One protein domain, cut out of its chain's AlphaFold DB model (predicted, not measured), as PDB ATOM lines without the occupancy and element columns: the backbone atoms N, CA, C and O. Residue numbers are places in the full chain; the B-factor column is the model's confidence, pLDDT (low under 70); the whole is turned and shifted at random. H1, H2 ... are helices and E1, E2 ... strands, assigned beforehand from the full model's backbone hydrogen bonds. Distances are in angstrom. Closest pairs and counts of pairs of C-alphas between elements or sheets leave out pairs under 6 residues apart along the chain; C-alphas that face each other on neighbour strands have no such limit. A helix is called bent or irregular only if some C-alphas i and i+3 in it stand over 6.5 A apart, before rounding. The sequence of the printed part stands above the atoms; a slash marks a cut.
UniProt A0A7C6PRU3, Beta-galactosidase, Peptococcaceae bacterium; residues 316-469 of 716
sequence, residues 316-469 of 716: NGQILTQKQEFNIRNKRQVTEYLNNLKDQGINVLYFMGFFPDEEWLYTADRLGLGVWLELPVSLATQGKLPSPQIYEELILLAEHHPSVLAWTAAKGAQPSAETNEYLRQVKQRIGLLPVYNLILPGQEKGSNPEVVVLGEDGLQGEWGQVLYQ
ATOM      1  N   ASN A 316     -35.867  24.256 -45.582       93.94
ATOM      2  CA  ASN A 316     -34.513  24.192 -46.105       93.94
ATOM      3  C   ASN A 316     -33.629  25.008 -45.166       93.94
ATOM      4  O   ASN A 316     -33.512  26.229 -45.299       93.94
ATOM      5  N   GLY A 317     -33.100  24.339 -44.149       93.88
ATOM      6  CA  GLY A 317     -32.441  24.987 -43.033       93.88
ATOM      7  C   GLY A 317     -30.933  24.780 -42.981       93.88
ATOM      8  O   GLY A 317     -30.377  23.860 -43.583       93.88
ATOM      9  N   GLN A 318     -30.284  25.614 -42.176       94.50
ATOM     10  CA  GLN A 318     -28.866  25.500 -41.860       94.50
ATOM     11  C   GLN A 318     -28.631  25.467 -40.349       94.50
ATOM     12  O   GLN A 318     -29.257  26.201 -39.586       94.50
ATOM     13  N   ILE A 319     -27.697  24.620 -39.919       91.88
ATOM     14  CA  ILE A 319     -27.266  24.514 -38.524       91.88
ATOM     15  C   ILE A 319     -26.189  25.563 -38.239       91.88
ATOM     16  O   ILE A 319     -25.174  25.628 -38.938       91.88
ATOM     17  N   LEU A 320     -26.373  26.332 -37.166       90.94
ATOM     18  CA  LEU A 320     -25.371  27.234 -36.615       90.94
ATOM     19  C   LEU A 320     -24.874  26.714 -35.264       90.94
ATOM     20  O   LEU A 320     -25.629  26.582 -34.300       90.94
ATOM     21  N   THR A 321     -23.575  26.433 -35.185       87.06
ATOM     22  CA  THR A 321     -22.919  26.048 -33.927       87.06
ATOM     23  C   THR A 321     -22.550  27.280 -33.102       87.06
ATOM     24  O   THR A 321     -22.235  28.338 -33.650       87.06
ATOM     25  N   GLN A 322     -22.477  27.131 -31.777       84.50
ATOM     26  CA  GLN A 322     -22.123  28.233 -30.873       84.50
ATOM     27  C   GLN A 322     -20.785  28.905 -31.227       84.50
ATOM     28  O   GLN A 322     -20.639  30.121 -31.160       84.50
ATOM     29  N   LYS A 323     -19.791  28.126 -31.663       81.31
ATOM     30  CA  LYS A 323     -18.486  28.672 -32.051       81.31
ATOM     31  C   LYS A 323     -18.559  29.516 -33.329       81.31
ATOM     32  O   LYS A 323     -17.840  30.510 -33.436       81.31
ATOM     33  N   GLN A 324     -19.373  29.109 -34.307       86.56
ATOM     34  CA  GLN A 324     -19.603  29.901 -35.521       86.56
ATOM     35  C   GLN A 324     -20.313  31.206 -35.175       86.56
ATOM     36  O   GLN A 324     -19.886  32.261 -35.634       86.56
ATOM     37  N   GLU A 325     -21.322  31.140 -34.311       90.81
ATOM     38  CA  GLU A 325     -22.041  32.315 -33.825       90.81
ATOM     39  C   GLU A 325     -21.096  33.330 -33.161       90.81
ATOM     40  O   GLU A 325     -21.064  34.491 -33.579       90.81
ATOM     41  N   PHE A 326     -20.216  32.876 -32.256       88.31
ATOM     42  CA  PHE A 326     -19.220  33.742 -31.615       88.31
ATOM     43  C   PHE A 326     -18.287  34.419 -32.627       88.31
ATOM     44  O   PHE A 326     -17.960  35.597 -32.478       88.31
ATOM     45  N   ASN A 327     -17.865  33.703 -33.676       88.75
ATOM     46  CA  ASN A 327     -17.045  34.288 -34.741       88.75
ATOM     47  C   ASN A 327     -17.801  35.383 -35.504       88.75
ATOM     48  O   ASN A 327     -17.238  36.446 -35.757       88.75
ATOM     49  N   ILE A 328     -19.056  35.124 -35.874       91.69
ATOM     50  CA  ILE A 328     -19.880  36.049 -36.661       91.69
ATOM     51  C   ILE A 328     -20.163  37.323 -35.858       91.69
ATOM     52  O   ILE A 328     -20.004  38.427 -36.383       91.69
ATOM     53  N   ARG A 329     -20.496  37.195 -34.567       92.00
ATOM     54  CA  ARG A 329     -20.718  38.347 -33.677       92.00
ATOM     55  C   ARG A 329     -19.451  39.129 -33.382       92.00
ATOM     56  O   ARG A 329     -19.478  40.357 -33.418       92.00
ATOM     57  N   ASN A 330     -18.325  38.453 -33.156       91.56
ATOM     58  CA  ASN A 330     -17.039  39.131 -32.986       91.56
ATOM     59  C   ASN A 330     -16.655  39.945 -34.237       91.56
ATOM     60  O   ASN A 330     -16.152  41.060 -34.109       91.56
ATOM     61  N   LYS A 331     -16.966  39.434 -35.438       91.50
ATOM     62  CA  LYS A 331     -16.780  40.143 -36.717       91.50
ATOM     63  C   LYS A 331     -17.886  41.168 -37.035       91.50
ATOM     64  O   LYS A 331     -17.726  41.920 -37.990       91.50
ATOM     65  N   ARG A 332     -18.966  41.243 -36.240       92.06
ATOM     66  CA  ARG A 332     -20.152  42.104 -36.459       92.06
ATOM     67  C   ARG A 332     -20.881  41.830 -37.784       92.06
ATOM     68  O   ARG A 332     -21.334  42.753 -38.449       92.06
ATOM     69  N   GLN A 333     -20.992  40.558 -38.166       92.62
ATOM     70  CA  GLN A 333     -21.507  40.135 -39.477       92.62
ATOM     71  C   GLN A 333     -22.879  39.446 -39.421       92.62
ATOM     72  O   GLN A 333     -23.243  38.755 -40.366       92.62
ATOM     73  N   VAL A 334     -23.654  39.607 -38.341       92.62
ATOM     74  CA  VAL A 334     -24.949  38.911 -38.168       92.62
ATOM     75  C   VAL A 334     -25.892  39.177 -39.347       92.62
ATOM     76  O   VAL A 334     -26.350  38.239 -39.993       92.62
ATOM     77  N   THR A 335     -26.132  40.446 -39.692       93.19
ATOM     78  CA  THR A 335     -27.034  40.814 -40.797       93.19
ATOM     79  C   THR A 335     -26.524  40.359 -42.164       93.19
ATOM     80  O   THR A 335     -27.300  39.826 -42.951       93.19
ATOM     81  N   GLU A 336     -25.230  40.535 -42.447       93.62
ATOM     82  CA  GLU A 336     -24.614  40.091 -43.707       93.62
ATOM     83  C   GLU A 336     -24.729  38.569 -43.870       93.62
ATOM     84  O   GLU A 336     -25.125  38.077 -44.924       93.62
ATOM     85  N   TYR A 337     -24.450  37.823 -42.801       93.94
ATOM     86  CA  TYR A 337     -24.552  36.372 -42.787       93.94
ATOM     87  C   TYR A 337     -25.983  35.894 -43.062       93.94
ATOM     88  O   TYR A 337     -26.179  35.042 -43.924       93.94
ATOM     89  N   LEU A 338     -26.984  36.458 -42.378       94.81
ATOM     90  CA  LEU A 338     -28.383  36.064 -42.573       94.81
ATOM     91  C   LEU A 338     -28.917  36.423 -43.968       94.81
ATOM     92  O   LEU A 338     -29.663  35.632 -44.543       94.81
ATOM     93  N   ASN A 339     -28.503  37.558 -44.542       94.69
ATOM     94  CA  ASN A 339     -28.824  37.901 -45.932       94.69
ATOM     95  C   ASN A 339     -28.253  36.869 -46.910       94.69
ATOM     96  O   ASN A 339     -28.991  36.341 -47.736       94.69
ATOM     97  N   ASN A 340     -26.975  36.509 -46.754       94.38
ATOM     98  CA  ASN A 340     -26.331  35.509 -47.609       94.38
ATOM     99  C   ASN A 340     -27.035  34.145 -47.542       94.38
ATOM    100  O   ASN A 340     -27.143  33.461 -48.557       94.38
ATOM    101  N   LEU A 341     -27.523  33.743 -46.363       93.38
ATOM    102  CA  LEU A 341     -28.326  32.524 -46.222       93.38
ATOM    103  C   LEU A 341     -29.643  32.626 -46.995       93.38
ATOM    104  O   LEU A 341     -29.998  31.703 -47.732       93.38
ATOM    105  N   LYS A 342     -30.347  33.754 -46.867       92.75
ATOM    106  CA  LYS A 342     -31.607  33.977 -47.580       92.75
ATOM    107  C   LYS A 342     -31.410  33.948 -49.099       92.75
ATOM    108  O   LYS A 342     -32.185  33.295 -49.795       92.75
ATOM    109  N   ASP A 343     -30.336  34.556 -49.601       93.44
ATOM    110  CA  ASP A 343     -29.981  34.553 -51.028       93.44
ATOM    111  C   ASP A 343     -29.670  33.142 -51.563       93.44
ATOM    112  O   ASP A 343     -29.861  32.860 -52.745       93.44
ATOM    113  N   GLN A 344     -29.236  32.227 -50.692       92.81
ATOM    114  CA  GLN A 344     -29.017  30.810 -51.010       92.81
ATOM    115  C   GLN A 344     -30.305  29.971 -50.961       92.81
ATOM    116  O   GLN A 344     -30.263  28.763 -51.199       92.81
ATOM    117  N   GLY A 345     -31.450  30.580 -50.646       93.06
ATOM    118  CA  GLY A 345     -32.724  29.884 -50.476       93.06
ATOM    119  C   GLY A 345     -32.842  29.127 -49.149       93.06
ATOM    120  O   GLY A 345     -33.728  28.278 -49.017       93.06
ATOM    121  N   ILE A 346     -31.967  29.402 -48.173       94.94
ATOM    122  CA  ILE A 346     -32.137  28.917 -46.799       94.94
ATOM    123  C   ILE A 346     -33.262  29.720 -46.152       94.94
ATOM    124  O   ILE A 346     -33.255  30.950 -46.179       94.94
ATOM    125  N   ASN A 347     -34.226  29.018 -45.562       94.50
ATOM    126  CA  ASN A 347     -35.411  29.626 -44.965       94.50
ATOM    127  C   ASN A 347     -35.502  29.441 -43.445       94.50
ATOM    128  O   ASN A 347     -36.296  30.135 -42.814       94.50
ATOM    129  N   VAL A 348     -34.682  28.566 -42.848       95.31
ATOM    130  CA  VAL A 348     -34.633  28.335 -41.395       95.31
ATOM    131  C   VAL A 348     -33.190  28.260 -40.888       95.31
ATOM    132  O   VAL A 348     -32.352  27.555 -41.445       95.31
ATOM    133  N   LEU A 349     -32.898  28.932 -39.780       96.31
ATOM    134  CA  LEU A 349     -31.642  28.803 -39.046       96.31
ATOM    135  C   LEU A 349     -31.873  28.046 -37.735       96.31
ATOM    136  O   LEU A 349     -32.704  28.450 -36.924       96.31
ATOM    137  N   TYR A 350     -31.125  26.967 -37.508       95.12
ATOM    138  CA  TYR A 350     -31.181  26.193 -36.266       95.12
ATOM    139  C   TYR A 350     -29.979  26.497 -35.367       95.12
ATOM    140  O   TYR A 350     -28.830  26.264 -35.749       95.12
ATOM    141  N   PHE A 351     -30.246  26.985 -34.156       93.38
ATOM    142  CA  PHE A 351     -29.225  27.271 -33.147       93.38
ATOM    143  C   PHE A 351     -28.939  26.026 -32.304       93.38
ATOM    144  O   PHE A 351     -29.708  25.666 -31.414       93.38
ATOM    145  N   MET A 352     -27.819  25.354 -32.583       88.56
ATOM    146  CA  MET A 352     -27.498  24.074 -31.952       88.56
ATOM    147  C   MET A 352     -26.731  24.255 -30.638       88.56
ATOM    148  O   MET A 352     -25.557  24.629 -30.624       88.56
ATOM    149  N   GLY A 353     -27.366  23.861 -29.535       84.31
ATOM    150  CA  GLY A 353     -26.765  23.735 -28.205       84.31
ATOM    151  C   GLY A 353     -26.656  25.026 -27.393       84.31
ATOM    152  O   GLY A 353     -25.957  25.026 -26.380       84.31
ATOM    153  N   PHE A 354     -27.305  26.113 -27.816       87.25
ATOM    154  CA  PHE A 354     -27.327  27.384 -27.091       87.25
ATOM    155  C   PHE A 354     -28.548  28.226 -27.474       87.25
ATOM    156  O   PHE A 354     -29.144  28.020 -28.530       87.25
ATOM    157  N   PHE A 355     -28.879  29.199 -26.625       90.81
ATOM    158  CA  PHE A 355     -29.868  30.225 -26.931       90.81
ATOM    159  C   PHE A 355     -29.157  31.464 -27.510       90.81
ATOM    160  O   PHE A 355     -28.182  31.929 -26.901       90.81
ATOM    161  N   PRO A 356     -29.567  31.979 -28.681       91.44
ATOM    162  CA  PRO A 356     -28.875  33.087 -29.328       91.44
ATOM    163  C   PRO A 356     -29.115  34.429 -28.633       91.44
ATOM    164  O   PRO A 356     -30.100  34.617 -27.922       91.44
ATOM    165  N   ASP A 357     -28.221  35.386 -28.882       90.31
ATOM    166  CA  ASP A 357     -28.468  36.795 -28.557       90.31
ATOM    167  C   ASP A 357     -29.693  37.308 -29.331       90.31
ATOM    168  O   ASP A 357     -29.906  36.931 -30.486       90.31
ATOM    169  N   GLU A 358     -30.485  38.183 -28.711       88.56
ATOM    170  CA  GLU A 358     -31.737  38.703 -29.278       88.56
ATOM    171  C   GLU A 358     -31.515  39.437 -30.623       88.56
ATOM    172  O   GLU A 358     -32.413  39.475 -31.466       88.56
ATOM    173  N   GLU A 359     -30.291  39.925 -30.896       90.00
ATOM    174  CA  GLU A 359     -29.907  40.489 -32.200       90.00
ATOM    175  C   GLU A 359     -30.166  39.522 -33.363       90.00
ATOM    176  O   GLU A 359     -30.601  39.946 -34.439       90.00
ATOM    177  N   TRP A 360     -29.950  38.222 -33.152       93.69
ATOM    178  CA  TRP A 360     -30.221  37.201 -34.161       93.69
ATOM    179  C   TRP A 360     -31.711  37.067 -34.456       93.69
ATOM    180  O   TRP A 360     -32.088  37.026 -35.627       93.69
ATOM    181  N   LEU A 361     -32.542  37.023 -33.410       93.31
ATOM    182  CA  LEU A 361     -33.990  36.844 -33.533       93.31
ATOM    183  C   LEU A 361     -34.617  38.035 -34.252       93.31
ATOM    184  O   LEU A 361     -35.326  37.872 -35.238       93.31
ATOM    185  N   TYR A 362     -34.254  39.246 -33.841       91.88
ATOM    186  CA  TYR A 362     -34.749  40.458 -34.482       91.88
ATOM    187  C   TYR A 362     -34.279  40.613 -35.930       91.88
ATOM    188  O   TYR A 362     -35.032  41.060 -36.801       91.88
ATOM    189  N   THR A 363     -33.026  40.257 -36.222       94.00
ATOM    190  CA  THR A 363     -32.540  40.309 -37.604       94.00
ATOM    191  C   THR A 363     -33.277  39.283 -38.468       94.00
ATOM    192  O   THR A 363     -33.645  39.603 -39.596       94.00
ATOM    193  N   ALA A 364     -33.568  38.093 -37.934       95.31
ATOM    194  CA  ALA A 364     -34.381  37.088 -38.610       95.31
ATOM    195  C   ALA A 364     -35.833  37.557 -38.823       95.31
ATOM    196  O   ALA A 364     -36.361  37.403 -39.926       95.31
ATOM    197  N   ASP A 365     -36.443  38.218 -37.831       94.62
ATOM    198  CA  ASP A 365     -37.772  38.828 -37.954       94.62
ATOM    199  C   ASP A 365     -37.819  39.823 -39.112       94.62
ATOM    200  O   ASP A 365     -38.724  39.766 -39.940       94.62
ATOM    201  N   ARG A 366     -36.834  40.725 -39.196       94.06
ATOM    202  CA  ARG A 366     -36.763  41.751 -40.246       94.06
ATOM    203  C   ARG A 366     -36.517  41.175 -41.630       94.06
ATOM    204  O   ARG A 366     -37.035  41.702 -42.611       94.06
ATOM    205  N   LEU A 367     -35.666  40.157 -41.717       95.00
ATOM    206  CA  LEU A 367     -35.289  39.559 -42.991       95.00
ATOM    207  C   LEU A 367     -36.297  38.521 -43.470       95.00
ATOM    208  O   LEU A 367     -36.245  38.169 -44.640       95.00
ATOM    209  N   GLY A 368     -37.209  38.034 -42.627       94.06
ATOM    210  CA  GLY A 368     -38.109  36.940 -42.992       94.06
ATOM    211  C   GLY A 368     -37.371  35.613 -43.089       94.06
ATOM    212  O   GLY A 368     -37.487  34.909 -44.088       94.06
ATOM    213  N   LEU A 369     -36.572  35.303 -42.071       95.12
ATOM    214  CA  LEU A 369     -35.928  34.004 -41.909       95.12
ATOM    215  C   LEU A 369     -36.539  33.304 -40.696       95.12
ATOM    216  O   LEU A 369     -36.729  33.925 -39.655       95.12
ATOM    217  N   GLY A 370     -36.846  32.018 -40.821       95.25
ATOM    218  CA  GLY A 370     -37.301  31.202 -39.708       95.25
ATOM    219  C   GLY A 370     -36.155  30.868 -38.761       95.25
ATOM    220  O   GLY A 370     -35.005  30.705 -39.168       95.25
ATOM    221  N   VAL A 371     -36.471  30.722 -37.485       96.50
ATOM    222  CA  VAL A 371     -35.536  30.351 -36.433       96.50
ATOM    223  C   VAL A 371     -36.060  29.120 -35.712       96.50
ATOM    224  O   VAL A 371     -37.218  29.060 -35.293       96.50
ATOM    225  N   TRP A 372     -35.180  28.143 -35.545       95.44
ATOM    226  CA  TRP A 372     -35.387  26.987 -34.689       95.44
ATOM    227  C   TRP A 372     -34.465  27.110 -33.475       95.44
ATOM    228  O   TRP A 372     -33.238  27.136 -33.603       95.44
ATOM    229  N   LEU A 373     -35.069  27.210 -32.291       95.25
ATOM    230  CA  LEU A 373     -34.372  27.369 -31.015       95.25
ATOM    231  C   LEU A 373     -34.190  26.045 -30.277       95.25
ATOM    232  O   LEU A 373     -34.979  25.120 -30.423       95.25
ATOM    233  N   GLU A 374     -33.161  25.951 -29.444       92.12
ATOM    234  CA  GLU A 374     -32.914  24.794 -28.583       92.12
ATOM    235  C   GLU A 374     -32.912  25.233 -27.120       92.12
ATOM    236  O   GLU A 374     -32.173  26.140 -26.730       92.12
ATOM    237  N   LEU A 375     -33.718  24.565 -26.289       91.50
ATOM    238  CA  LEU A 375     -33.550  24.651 -24.844       91.50
ATOM    239  C   LEU A 375     -32.223  23.981 -24.473       91.50
ATOM    240  O   LEU A 375     -31.935  22.902 -24.994       91.50
ATOM    241  N   PRO A 376     -31.415  24.551 -23.563       87.12
ATOM    242  CA  PRO A 376     -30.073  24.052 -23.256       87.12
ATOM    243  C   PRO A 376     -30.099  22.795 -22.361       87.12
ATOM    244  O   PRO A 376     -29.446  22.732 -21.317       87.12
ATOM    245  N   VAL A 377     -30.852  21.777 -22.786       85.81
ATOM    246  CA  VAL A 377     -30.938  20.429 -22.220       85.81
ATOM    247  C   VAL A 377     -30.242  19.468 -23.172       85.81
ATOM    248  O   VAL A 377     -30.797  19.035 -24.182       85.81
ATOM    249  N   SER A 378     -29.003  19.116 -22.837       85.50
ATOM    250  CA  SER A 378     -28.157  18.254 -23.663       85.50
ATOM    251  C   SER A 378     -27.593  17.091 -22.854       85.50
ATOM    252  O   SER A 378     -26.980  17.327 -21.811       85.50
ATOM    253  N   LEU A 379     -27.709  15.866 -23.373       84.44
ATOM    254  CA  LEU A 379     -27.068  14.659 -22.829       84.44
ATOM    255  C   LEU A 379     -27.385  14.446 -21.339       84.44
ATOM    256  O   LEU A 379     -26.502  14.115 -20.545       84.44
ATOM    257  N   ALA A 380     -28.637  14.708 -20.959       83.62
ATOM    258  CA  ALA A 380     -29.127  14.492 -19.606       83.62
ATOM    259  C   ALA A 380     -29.449  13.004 -19.402       83.62
ATOM    260  O   ALA A 380     -30.201  12.406 -20.181       83.62
ATOM    261  N   THR A 381     -28.882  12.417 -18.348       80.12
ATOM    262  CA  THR A 381     -29.221  11.054 -17.922       80.12
ATOM    263  C   THR A 381     -30.548  11.040 -17.166       80.12
ATOM    264  O   THR A 381     -31.023  12.081 -16.704       80.12
ATOM    265  N   GLN A 382     -31.127   9.853 -16.984       75.69
ATOM    266  CA  GLN A 382     -32.319   9.677 -16.151       75.69
ATOM    267  C   GLN A 382     -32.145  10.309 -14.752       75.69
ATOM    268  O   GLN A 382     -31.063  10.247 -14.163       75.69
ATOM    269  N   GLY A 383     -33.200  10.945 -14.232       78.56
ATOM    270  CA  GLY A 383     -33.220  11.611 -12.928       78.56
ATOM    271  C   GLY A 383     -32.459  12.937 -12.853       78.56
ATOM    272  O   GLY A 383     -32.347  13.513 -11.768       78.56
ATOM    273  N   LYS A 384     -31.894  13.416 -13.972       83.94
ATOM    274  CA  LYS A 384     -31.151  14.685 -14.038       83.94
ATOM    275  C   LYS A 384     -31.845  15.752 -14.884       83.94
ATOM    276  O   LYS A 384     -31.292  16.838 -15.027       83.94
ATOM    277  N   LEU A 385     -33.027  15.491 -15.445       86.50
ATOM    278  CA  LEU A 385     -33.713  16.502 -16.248       86.50
ATOM    279  C   LEU A 385     -34.085  17.717 -15.378       86.50
ATOM    280  O   LEU A 385     -34.640  17.554 -14.288       86.50
ATOM    281  N   PRO A 386     -33.767  18.945 -15.817       86.75
ATOM    282  CA  PRO A 386     -34.142  20.139 -15.078       86.75
ATOM    283  C   PRO A 386     -35.655  20.384 -15.138       86.75
ATOM    284  O   PRO A 386     -36.337  19.955 -16.066       86.75
ATOM    285  N   SER A 387     -36.179  21.152 -14.179       88.44
ATOM    286  CA  SER A 387     -37.551  21.667 -14.268       88.44
ATOM    287  C   SER A 387     -37.682  22.598 -15.481       88.44
ATOM    288  O   SER A 387     -36.878  23.523 -15.586       88.44
ATOM    289  N   PRO A 388     -38.703  22.454 -16.349       88.88
ATOM    290  CA  PRO A 388     -38.926  23.366 -17.477       88.88
ATOM    291  C   PRO A 388     -39.038  24.847 -17.087       88.88
ATOM    292  O   PRO A 388     -38.744  25.719 -17.897       88.88
ATOM    293  N   GLN A 389     -39.426  25.141 -15.840       87.75
ATOM    294  CA  GLN A 389     -39.581  26.507 -15.323       87.75
ATOM    295  C   GLN A 389     -38.293  27.334 -15.379       87.75
ATOM    296  O   GLN A 389     -38.365  28.554 -15.478       87.75
ATOM    297  N   ILE A 390     -37.116  26.697 -15.334       88.06
ATOM    298  CA  ILE A 390     -35.843  27.432 -15.398       88.06
ATOM    299  C   ILE A 390     -35.621  28.095 -16.766       88.06
ATOM    300  O   ILE A 390     -34.766  28.966 -16.895       88.06
ATOM    301  N   TYR A 391     -36.383  27.680 -17.784       90.69
ATOM    302  CA  TYR A 391     -36.315  28.205 -19.146       90.69
ATOM    303  C   TYR A 391     -37.444  29.182 -19.475       90.69
ATOM    304  O   TYR A 391     -37.544  29.616 -20.618       90.69
ATOM    305  N   GLU A 392     -38.267  29.561 -18.493       88.69
ATOM    306  CA  GLU A 392     -39.401  30.464 -18.707       88.69
ATOM    307  C   GLU A 392     -38.969  31.788 -19.352       88.69
ATOM    308  O   GLU A 392     -39.586  32.231 -20.309       88.69
ATOM    309  N   GLU A 393     -37.862  32.381 -18.893       88.44
ATOM    310  CA  GLU A 393     -37.340  33.633 -19.467       88.44
ATOM    311  C   GLU A 393     -36.930  33.480 -20.937       88.44
ATOM    312  O   GLU A 393     -37.045  34.430 -21.700       88.44
ATOM    313  N   LEU A 394     -36.467  32.294 -21.356       91.94
ATOM    314  CA  LEU A 394     -36.115  32.035 -22.757       91.94
ATOM    315  C   LEU A 394     -37.365  31.922 -23.628       91.94
ATOM    316  O   LEU A 394     -37.385  32.436 -24.743       91.94
ATOM    317  N   ILE A 395     -38.392  31.234 -23.119       91.56
ATOM    318  CA  ILE A 395     -39.666  31.046 -23.816       91.56
ATOM    319  C   ILE A 395     -40.354  32.403 -23.978       91.56
ATOM    320  O   ILE A 395     -40.675  32.776 -25.100       91.56
ATOM    321  N   LEU A 396     -40.476  33.172 -22.890       88.44
ATOM    322  CA  LEU A 396     -41.089  34.501 -22.904       88.44
ATOM    323  C   LEU A 396     -40.340  35.478 -23.817       88.44
ATOM    324  O   LEU A 396     -40.978  36.175 -24.598       88.44
ATOM    325  N   LEU A 397     -39.001  35.481 -23.782       88.06
ATOM    326  CA  LEU A 397     -38.195  36.315 -24.675       88.06
ATOM    327  C   LEU A 397     -38.442  35.983 -26.154       88.06
ATOM    328  O   LEU A 397     -38.398  36.865 -26.996       88.06
ATOM    329  N   ALA A 398     -38.688  34.717 -26.484       90.38
ATOM    330  CA  ALA A 398     -38.912  34.274 -27.854       90.38
ATOM    331  C   ALA A 398     -40.365  34.454 -28.341       90.38
ATOM    332  O   ALA A 398     -40.606  34.382 -29.546       90.38
ATOM    333  N   GLU A 399     -41.338  34.680 -27.450       86.50
ATOM    334  CA  GLU A 399     -42.764  34.753 -27.809       86.50
ATOM    335  C   GLU A 399     -43.108  35.934 -28.725       86.50
ATOM    336  O   GLU A 399     -43.954  35.782 -29.613       86.50
ATOM    337  N   HIS A 400     -42.469  37.095 -28.547       84.75
ATOM    338  CA  HIS A 400     -42.724  38.271 -29.390       84.75
ATOM    339  C   HIS A 400     -41.973  38.248 -30.727       84.75
ATOM    340  O   HIS A 400     -42.240  39.102 -31.573       84.75
ATOM    341  N   HIS A 401     -41.082  37.273 -30.943       91.19
ATOM    342  CA  HIS A 401     -40.342  37.110 -32.192       91.19
ATOM    343  C   HIS A 401     -41.119  36.224 -33.184       91.19
ATOM    344  O   HIS A 401     -41.168  34.997 -33.022       91.19
ATOM    345  N   PRO A 402     -41.731  36.794 -34.244       92.25
ATOM    346  CA  PRO A 402     -42.469  36.015 -35.238       92.25
ATOM    347  C   PRO A 402     -41.581  35.033 -36.022       92.25
ATOM    348  O   PRO A 402     -42.096  34.035 -36.525       92.25
ATOM    349  N   SER A 403     -40.266  35.263 -36.102       93.81
ATOM    350  CA  SER A 403     -39.323  34.347 -36.753       93.81
ATOM    351  C   SER A 403     -39.162  33.010 -36.044       93.81
ATOM    352  O   SER A 403     -38.697  32.066 -36.671       93.81
ATOM    353  N   VAL A 404     -39.540  32.873 -34.773       94.31
ATOM    354  CA  VAL A 404     -39.380  31.605 -34.047       94.31
ATOM    355  C   VAL A 404     -40.444  30.612 -34.511       94.31
ATOM    356  O   VAL A 404     -41.627  30.779 -34.223       94.31
ATOM    357  N   LEU A 405     -40.030  29.569 -35.231       92.00
ATOM    358  CA  LEU A 405     -40.941  28.607 -35.865       92.00
ATOM    359  C   LEU A 405     -40.944  27.236 -35.194       92.00
ATOM    360  O   LEU A 405     -41.908  26.497 -35.356       92.00
ATOM    361  N   ALA A 406     -39.888  26.881 -34.462       92.38
ATOM    362  CA  ALA A 406     -39.744  25.562 -33.859       92.38
ATOM    363  C   ALA A 406     -38.822  25.578 -32.641       92.38
ATOM    364  O   ALA A 406     -37.955  26.447 -32.502       92.38
ATOM    365  N   TRP A 407     -38.981  24.561 -31.796       94.62
ATOM    366  CA  TRP A 407     -38.136  24.339 -30.631       94.62
ATOM    367  C   TRP A 407     -37.610  22.915 -30.562       94.62
ATOM    368  O   TRP A 407     -38.322  21.958 -30.834       94.62
ATOM    369  N   THR A 408     -36.375  22.768 -30.101       93.44
ATOM    370  CA  THR A 408     -35.841  21.521 -29.562       93.44
ATOM    371  C   THR A 408     -35.935  21.592 -28.044       93.44
ATOM    372  O   THR A 408     -35.277  22.426 -27.423       93.44
ATOM    373  N   ALA A 409     -36.742  20.725 -27.437       92.25
ATOM    374  CA  ALA A 409     -36.894  20.676 -25.983       92.25
ATOM    375  C   ALA A 409     -35.715  19.983 -25.292       92.25
ATOM    376  O   ALA A 409     -35.332  20.364 -24.189       92.25
ATOM    377  N   ALA A 410     -35.154  18.953 -25.926       89.62
ATOM    378  CA  ALA A 410     -34.002  18.228 -25.416       89.62
ATOM    379  C   ALA A 410     -33.197  17.597 -26.555       89.62
ATOM    380  O   ALA A 410     -33.742  17.251 -27.607       89.62
ATOM    381  N   LYS A 411     -31.895  17.419 -26.315       88.38
ATOM    382  CA  LYS A 411     -30.966  16.745 -27.223       88.38
ATOM    383  C   LYS A 411     -30.238  15.609 -26.520       88.38
ATOM    384  O   LYS A 411     -29.521  15.821 -25.542       88.38
ATOM    385  N   GLY A 412     -30.395  14.397 -27.036       85.38
ATOM    386  CA  GLY A 412     -29.805  13.180 -26.492       85.38
ATOM    387  C   GLY A 412     -30.294  12.853 -25.081       85.38
ATOM    388  O   GLY A 412     -29.580  12.191 -24.338       85.38
ATOM    389  N   ALA A 413     -31.467  13.325 -24.655       85.44
ATOM    390  CA  ALA A 413     -32.015  12.894 -23.371       85.44
ATOM    391  C   ALA A 413     -32.295  11.385 -23.410       85.44
ATOM    392  O   ALA A 413     -32.824  10.868 -24.397       85.44
ATOM    393  N   GLN A 414     -31.937  10.669 -22.344       81.56
ATOM    394  CA  GLN A 414     -32.160   9.225 -22.284       81.56
ATOM    395  C   GLN A 414     -33.668   8.912 -22.407       81.56
ATOM    396  O   GLN A 414     -34.465   9.511 -21.678       81.56
ATOM    397  N   PRO A 415     -34.102   7.991 -23.288       81.44
ATOM    398  CA  PRO A 415     -35.519   7.654 -23.422       81.44
ATOM    399  C   PRO A 415     -36.091   7.063 -22.123       81.44
ATOM    400  O   PRO A 415     -35.679   5.988 -21.687       81.44
ATOM    401  N   SER A 416     -37.045   7.755 -21.496       83.38
ATOM    402  CA  SER A 416     -37.674   7.335 -20.237       83.38
ATOM    403  C   SER A 416     -39.059   7.976 -20.053       83.38
ATOM    404  O   SER A 416     -39.411   8.924 -20.758       83.38
ATOM    405  N   ALA A 417     -39.850   7.486 -19.089       86.50
ATOM    406  CA  ALA A 417     -41.136   8.101 -18.739       86.50
ATOM    407  C   ALA A 417     -40.978   9.548 -18.231       86.50
ATOM    408  O   ALA A 417     -41.813  10.399 -18.525       86.50
ATOM    409  N   GLU A 418     -39.882   9.833 -17.525       87.25
ATOM    410  CA  GLU A 418     -39.521  11.175 -17.057       87.25
ATOM    411  C   GLU A 418     -39.255  12.122 -18.233       87.25
ATOM    412  O   GLU A 418     -39.764  13.239 -18.255       87.25
ATOM    413  N   THR A 419     -38.535  11.650 -19.255       87.56
ATOM    414  CA  THR A 419     -38.270  12.413 -20.483       87.56
ATOM    415  C   THR A 419     -39.566  12.749 -21.214       87.56
ATOM    416  O   THR A 419     -39.763  13.890 -21.615       87.56
ATOM    417  N   ASN A 420     -40.491  11.794 -21.334       88.75
ATOM    418  CA  ASN A 420     -41.787  12.043 -21.972       88.75
ATOM    419  C   ASN A 420     -42.627  13.073 -21.201       88.75
ATOM    420  O   ASN A 420     -43.258  13.936 -21.809       88.75
ATOM    421  N   GLU A 421     -42.613  13.013 -19.868       91.12
ATOM    422  CA  GLU A 421     -43.301  13.990 -19.022       91.12
ATOM    423  C   GLU A 421     -42.665  15.384 -19.129       91.12
ATOM    424  O   GLU A 421     -43.381  16.375 -19.276       91.12
ATOM    425  N   TYR A 422     -41.333  15.465 -19.149       91.31
ATOM    426  CA  TYR A 422     -40.603  16.709 -19.396       91.31
ATOM    427  C   TYR A 422     -40.995  17.336 -20.744       91.31
ATOM    428  O   TYR A 422     -41.377  18.507 -20.794       91.31
ATOM    429  N   LEU A 423     -40.977  16.551 -21.828       91.06
ATOM    430  CA  LEU A 423     -41.354  17.014 -23.169       91.06
ATOM    431  C   LEU A 423     -42.802  17.527 -23.205       91.06
ATOM    432  O   LEU A 423     -43.072  18.579 -23.785       91.06
ATOM    433  N   ARG A 424     -43.727  16.836 -22.524       91.50
ATOM    434  CA  ARG A 424     -45.128  17.262 -22.396       91.50
ATOM    435  C   ARG A 424     -45.249  18.610 -21.686       91.50
ATOM    436  O   ARG A 424     -45.986  19.475 -22.155       91.50
ATOM    437  N   GLN A 425     -44.526  18.805 -20.583       93.31
ATOM    438  CA  GLN A 425     -44.533  20.065 -19.835       93.31
ATOM    439  C   GLN A 425     -43.941  21.224 -20.644       93.31
ATOM    440  O   GLN A 425     -44.486  22.326 -20.614       93.31
ATOM    441  N   VAL A 426     -42.855  20.987 -21.388       92.62
ATOM    442  CA  VAL A 426     -42.266  21.994 -22.285       92.62
ATOM    443  C   VAL A 426     -43.247  22.372 -23.395       92.62
ATOM    444  O   VAL A 426     -43.493  23.557 -23.611       92.62
ATOM    445  N   LYS A 427     -43.878  21.385 -24.043       92.38
ATOM    446  CA  LYS A 427     -44.883  21.618 -25.092       92.38
ATOM    447  C   LYS A 427     -46.064  22.450 -24.590       92.38
ATOM    448  O   LYS A 427     -46.506  23.362 -25.277       92.38
ATOM    449  N   GLN A 428     -46.534  22.191 -23.369       92.19
ATOM    450  CA  GLN A 428     -47.598  22.986 -22.746       92.19
ATOM    451  C   GLN A 428     -47.209  24.453 -22.514       92.19
ATOM    452  O   GLN A 428     -48.081  25.312 -22.592       92.19
ATOM    453  N   ARG A 429     -45.930  24.740 -22.237       91.25
ATOM    454  CA  ARG A 429     -45.434  26.112 -22.036       91.25
ATOM    455  C   ARG A 429     -45.246  26.867 -23.348       91.25
ATOM    456  O   ARG A 429     -45.621  28.024 -23.426       91.25
ATOM    457  N   ILE A 430     -44.689  26.211 -24.365       89.88
ATOM    458  CA  ILE A 430     -44.416  26.824 -25.678       89.88
ATOM    459  C   ILE A 430     -45.711  27.065 -26.476       89.88
ATOM    460  O   ILE A 430     -45.784  27.976 -27.300       89.88
ATOM    461  N   GLY A 431     -46.751  26.260 -26.242       84.50
ATOM    462  CA  GLY A 431     -48.061  26.442 -26.858       84.50
ATOM    463  C   GLY A 431     -48.170  25.779 -28.231       84.50
ATOM    464  O   GLY A 431     -48.121  24.556 -28.335       84.50
ATOM    465  N   LEU A 432     -48.399  26.580 -29.277       83.62
ATOM    466  CA  LEU A 432     -48.776  26.089 -30.613       83.62
ATOM    467  C   LEU A 432     -47.589  25.723 -31.517       83.62
ATOM    468  O   LEU A 432     -47.795  25.086 -32.548       83.62
ATOM    469  N   LEU A 433     -46.367  26.131 -31.168       88.75
ATOM    470  CA  LEU A 433     -45.194  25.853 -31.998       88.75
ATOM    471  C   LEU A 433     -44.776  24.377 -31.903       88.75
ATOM    472  O   LEU A 433     -44.907  23.768 -30.837       88.75
ATOM    473  N   PRO A 434     -44.235  23.794 -32.987       89.38
ATOM    474  CA  PRO A 434     -43.691  22.447 -32.959       89.38
ATOM    475  C   PRO A 434     -42.510  22.353 -31.987       89.38
ATOM    476  O   PRO A 434     -41.615  23.206 -31.960       89.38
ATOM    477  N   VAL A 435     -42.520  21.284 -31.191       92.06
ATOM    478  CA  VAL A 435     -41.499  20.974 -30.190       92.06
ATOM    479  C   VAL A 435     -40.942  19.589 -30.480       92.06
ATOM    480  O   VAL A 435     -41.677  18.604 -30.463       92.06
ATOM    481  N   TYR A 436     -39.640  19.523 -30.723       91.25
ATOM    482  CA  TYR A 436     -38.925  18.317 -31.110       91.25
ATOM    483  C   TYR A 436     -38.026  17.801 -29.986       91.25
ATOM    484  O   TYR A 436     -37.484  18.561 -29.176       91.25
ATOM    485  N   ASN A 437     -37.824  16.488 -29.975       90.62
ATOM    486  CA  ASN A 437     -36.795  15.814 -29.195       90.62
ATOM    487  C   ASN A 437     -35.724  15.276 -30.148       90.62
ATOM    488  O   ASN A 437     -36.016  14.417 -30.983       90.62
ATOM    489  N   LEU A 438     -34.490  15.765 -30.020       88.94
ATOM    490  CA  LEU A 438     -33.382  15.283 -30.837       88.94
ATOM    491  C   LEU A 438     -32.757  14.056 -30.187       88.94
ATOM    492  O   LEU A 438     -32.211  14.146 -29.088       88.94
ATOM    493  N   ILE A 439     -32.783  12.922 -30.876       86.31
ATOM    494  CA  ILE A 439     -32.132  11.692 -30.417       86.31
ATOM    495  C   ILE A 439     -30.846  11.437 -31.192       86.31
ATOM    496  O   ILE A 439     -30.683  11.851 -32.342       86.31
ATOM    497  N   LEU A 440     -29.907  10.755 -30.543       80.62
ATOM    498  CA  LEU A 440     -28.651  10.383 -31.177       80.62
ATOM    499  C   LEU A 440     -28.828   9.111 -32.024       80.62
ATOM    500  O   LEU A 440     -29.683   8.280 -31.698       80.62
ATOM    501  N   PRO A 441     -28.007   8.919 -33.075       73.12
ATOM    502  CA  PRO A 441     -28.039   7.706 -33.888       73.12
ATOM    503  C   PRO A 441     -27.953   6.441 -33.024       73.12
ATOM    504  O   PRO A 441     -27.076   6.332 -32.164       73.12
ATOM    505  N   GLY A 442     -28.860   5.486 -33.252       68.06
ATOM    506  CA  GLY A 442     -28.939   4.233 -32.489       68.06
ATOM    507  C   GLY A 442     -29.857   4.257 -31.257       68.06
ATOM    508  O   GLY A 442     -30.036   3.215 -30.631       68.06
ATOM    509  N   GLN A 443     -30.480   5.395 -30.922       68.81
ATOM    510  CA  GLN A 443     -31.509   5.497 -29.866       68.81
ATOM    511  C   GLN A 443     -32.951   5.361 -30.392       68.81
ATOM    512  O   GLN A 443     -33.911   5.659 -29.680       68.81
ATOM    513  N   GLU A 444     -33.118   4.911 -31.634       68.31
ATOM    514  CA  GLU A 444     -34.409   4.826 -32.317       68.31
ATOM    515  C   GLU A 444     -35.337   3.806 -31.637       68.31
ATOM    516  O   GLU A 444     -35.099   2.597 -31.648       68.31
ATOM    517  N   LYS A 445     -36.426   4.294 -31.034       56.78
ATOM    518  CA  LYS A 445     -37.535   3.460 -30.554       56.78
ATOM    519  C   LYS A 445     -38.866   4.090 -30.955       56.78
ATOM    520  O   LYS A 445     -39.356   4.993 -30.285       56.78
ATOM    521  N   GLY A 446     -39.461   3.547 -32.015       54.59
ATOM    522  CA  GLY A 446     -40.787   3.927 -32.503       54.59
ATOM    523  C   GLY A 446     -40.791   5.106 -33.479       54.59
ATOM    524  O   GLY A 446     -39.837   5.872 -33.570       54.59
ATOM    525  N   SER A 447     -41.891   5.230 -34.217       51.81
ATOM    526  CA  SER A 447     -42.154   6.287 -35.195       51.81
ATOM    527  C   SER A 447     -42.984   7.402 -34.550       51.81
ATOM    528  O   SER A 447     -44.210   7.413 -34.669       51.81
ATOM    529  N   ASN A 448     -42.337   8.303 -33.808       70.69
ATOM    530  CA  ASN A 448     -42.968   9.547 -33.361       70.69
ATOM    531  C   ASN A 448     -42.415  10.702 -34.217       70.69
ATOM    532  O   ASN A 448     -41.209  10.926 -34.159       70.69
ATOM    533  N   PRO A 449     -43.244  11.438 -34.983       60.53
ATOM    534  CA  PRO A 449     -42.779  12.542 -35.832       60.53
ATOM    535  C   PRO A 449     -42.136  13.706 -35.053       60.53
ATOM    536  O   PRO A 449     -41.406  14.505 -35.632       60.53
ATOM    537  N   GLU A 450     -42.370  13.802 -33.739       79.06
ATOM    538  CA  GLU A 450     -41.726  14.790 -32.857       79.06
ATOM    539  C   GLU A 450     -40.304  14.375 -32.432       79.06
ATOM    540  O   GLU A 450     -39.572  15.159 -31.825       79.06
ATOM    541  N   VAL A 451     -39.895  13.144 -32.743       82.25
ATOM    542  CA  VAL A 451     -38.551  12.628 -32.486       82.25
ATOM    543  C   VAL A 451     -37.743  12.718 -33.774       82.25
ATOM    544  O   VAL A 451     -38.056  12.058 -34.761       82.25
ATOM    545  N   VAL A 452     -36.685  13.524 -33.757       85.88
ATOM    546  CA  VAL A 452     -35.817  13.740 -34.920       85.88
ATOM    547  C   VAL A 452     -34.444  13.143 -34.630       85.88
ATOM    548  O   VAL A 452     -33.853  13.383 -33.575       85.88
ATOM    549  N   VAL A 453     -33.933  12.347 -35.567       84.69
ATOM    550  CA  VAL A 453     -32.605  11.737 -35.459       84.69
ATOM    551  C   VAL A 453     -31.552  12.731 -35.931       84.69
ATOM    552  O   VAL A 453     -31.675  13.343 -36.991       84.69
ATOM    553  N   LEU A 454     -30.499  12.883 -35.136       83.12
ATOM    554  CA  LEU A 454     -29.366  13.741 -35.453       83.12
ATOM    555  C   LEU A 454     -28.342  12.984 -36.308       83.12
ATOM    556  O   LEU A 454     -27.518  12.238 -35.779       83.12
ATOM    557  N   GLY A 455     -28.430  13.149 -37.628       79.19
ATOM    558  CA  GLY A 455     -27.567  12.493 -38.612       79.19
ATOM    559  C   GLY A 455     -26.194  13.152 -38.778       79.19
ATOM    560  O   GLY A 455     -25.892  14.174 -38.163       79.19
ATOM    561  N   GLU A 456     -25.351  12.563 -39.631       74.75
ATOM    562  CA  GLU A 456     -24.019  13.110 -39.950       74.75
ATOM    563  C   GLU A 456     -24.103  14.396 -40.783       74.75
ATOM    564  O   GLU A 456     -23.335  15.326 -40.541       74.75
ATOM    565  N   ASP A 457     -25.082  14.482 -41.688       78.19
ATOM    566  CA  ASP A 457     -25.295  15.644 -42.560       78.19
ATOM    567  C   ASP A 457     -26.207  16.717 -41.935       78.19
ATOM    568  O   ASP A 457     -26.246  17.856 -42.407       78.19
ATOM    569  N   GLY A 458     -26.909  16.386 -40.844       84.94
ATOM    570  CA  GLY A 458     -27.800  17.296 -40.126       84.94
ATOM    571  C   GLY A 458     -29.095  16.634 -39.650       84.94
ATOM    572  O   GLY A 458     -29.110  15.470 -39.251       84.94
ATOM    573  N   LEU A 459     -30.185  17.400 -39.664       88.94
ATOM    574  CA  LEU A 459     -31.534  16.973 -39.295       88.94
ATOM    575  C   LEU A 459     -32.378  16.778 -40.553       88.94
ATOM    576  O   LEU A 459     -32.362  17.629 -41.440       88.94
ATOM    577  N   GLN A 460     -33.148  15.698 -40.615       85.81
ATOM    578  CA  GLN A 460     -34.091  15.442 -41.706       85.81
ATOM    579  C   GLN A 460     -35.407  14.901 -41.142       85.81
ATOM    580  O   GLN A 460     -35.413  14.159 -40.158       85.81
ATOM    581  N   GLY A 461     -36.519  15.272 -41.768       82.56
ATOM    582  CA  GLY A 461     -37.856  14.793 -41.434       82.56
ATOM    583  C   GLY A 461     -38.849  15.076 -42.558       82.56
ATOM    584  O   GLY A 461     -38.493  15.648 -43.585       82.56
ATOM    585  N   GLU A 462     -40.120  14.716 -42.364       80.19
ATOM    586  CA  GLU A 462     -41.180  14.992 -43.355       80.19
ATOM    587  C   GLU A 462     -41.353  16.493 -43.630       80.19
ATOM    588  O   GLU A 462     -41.752  16.897 -44.718       80.19
ATOM    589  N   TRP A 463     -41.004  17.325 -42.647       84.19
ATOM    590  CA  TRP A 463     -41.035  18.781 -42.723       84.19
ATOM    591  C   TRP A 463     -39.886  19.384 -43.553       84.19
ATOM    592  O   TRP A 463     -39.938  20.572 -43.866       84.19
ATOM    593  N   GLY A 464     -38.850  18.612 -43.915       87.31
ATOM    594  CA  GLY A 464     -37.693  19.082 -44.686       87.31
ATOM    595  C   GLY A 464     -36.340  18.684 -44.089       87.31
ATOM    596  O   GLY A 464     -36.204  17.639 -43.452       87.31
ATOM    597  N   GLN A 465     -35.319  19.512 -44.318       91.62
ATOM    598  CA  GLN A 465     -33.943  19.256 -43.883       91.62
ATOM    599  C   GLN A 465     -33.288  20.496 -43.272       91.62
ATOM    600  O   GLN A 465     -33.544  21.619 -43.699       91.62
ATOM    601  N   VAL A 466     -32.398  20.290 -42.304       91.56
ATOM    602  CA  VAL A 466     -31.512  21.315 -41.745       91.56
ATOM    603  C   VAL A 466     -30.091  20.768 -41.761       91.56
ATOM    604  O   VAL A 466     -29.780  19.845 -41.011       91.56
ATOM    605  N   LEU A 467     -29.230  21.318 -42.612       91.62
ATOM    606  CA  LEU A 467     -27.909  20.748 -42.887       91.62
ATOM    607  C   LEU A 467     -26.789  21.488 -42.151       91.62
ATOM    608  O   LEU A 467     -26.873  22.693 -41.890       91.62
ATOM    609  N   TYR A 468     -25.708  20.777 -41.835       85.06
ATOM    610  CA  TYR A 468     -24.471  21.426 -41.402       85.06
ATOM    611  C   TYR A 468     -23.881  22.270 -42.538       85.06
ATOM    612  O   TYR A 468     -23.963  21.917 -43.713       85.06
ATOM    613  N   GLN A 469     -23.246  23.389 -42.189       74.19
ATOM    614  CA  GLN A 469     -22.584  24.226 -43.186       74.19
ATOM    615  C   GLN A 469     -21.423  23.470 -43.847       74.19
ATOM    616  O   GLN A 469     -20.498  23.025 -43.164       74.19
TER     617      GLN A 469
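This is residues 316 to 469 of the 716 residues of the protein "Beta-galactosidase" of Peptococcaceae bacterium (UniProt A0A7C6PRU3). One sheet of eight strands curls like part of a small barrel, nearly closed where its edge strands E6 and E7 come together. Helices H2 to H5 lie outside the part from E2 to E5, E7 and E8 fold back to face that part, and H1 reaches off the sheet. The 154 printed residues run E1 H1 H2 E2 H3 E3 H4 E4 H5 E5 E6 E7 E8; the sheet, mixed, runs E6 E5 E4 E3 E2 E1 E8 E7. The class is mixed, helices and strands; the whole is compact, with a radius of gyration of the C-alphas of 15.2 A and spans of 44 by 32 by 27 A.

Find C-alpha 316 at (-34.513, 24.192, -46.105), where E1 begins; it runs 16.9 A to residue 321. Next come H1, residues 322 to 330, H2, 334 to 343, E2, 348 to 352, H3, 358 to 367, and E3, 370 to 374. H4, residues 388 to 399, is irregular: C-alphas 390 and 393 are 7.6 A apart. E4, residues 404 to 411, spans 18.4 A, and H5, 417 to 430, 20.2 A. Then read E5, 435 to 439, E6, 451 to 453, E7, 458 to 461, and E8, 464 to 468, ending at (-24.471, 21.426, -41.402).

The strongly twisted sheet is a folded sheet, bent back into two leaves that face each other, E6 E5 E4 E3 E2 and E8 E7, with E1 as hinge. Look at N 318 and O 348, within hydrogen-bond range at 2.9 A, between the parallel neighbours E1 and E2; between the parallel neighbours E1 and E8, N 317 and O 465 are within hydrogen-bond range at 2.8 A. The hairpin E7 and E8 is antiparallel, with N 459 and O 466 at 2.8 A. Four strand-helix-strand units, parallel neighbours with helices between, have right-handed crossovers: E1, H1 H2, E2; E2, H3, E3; E3, H4, E4; E4, H5, E5. H5 lies over E5 and E4 at a height over the sheet of 8.9 A. H4 touches H5, closest at the C-alphas of Pro 388 and Val 426, 6.0 A. H2 touches H3, closest at the C-alphas of Thr 335 and Thr 363, 6.4 A. H2 and H4 only graze the sheet; H1 is not on it. Every O i to N i+4 pair is within hydrogen-bond range in H1, H2, H3 and H5; H4 has 5 of 8.

The C-alphas of Asp 343 and Gly 383, the two farthest apart, are 44.6 A apart. The printed part has no cut; the links E3 to H4 and E5 to E6 are long. Confidence is under 70 at residues 442 to 447 and 449.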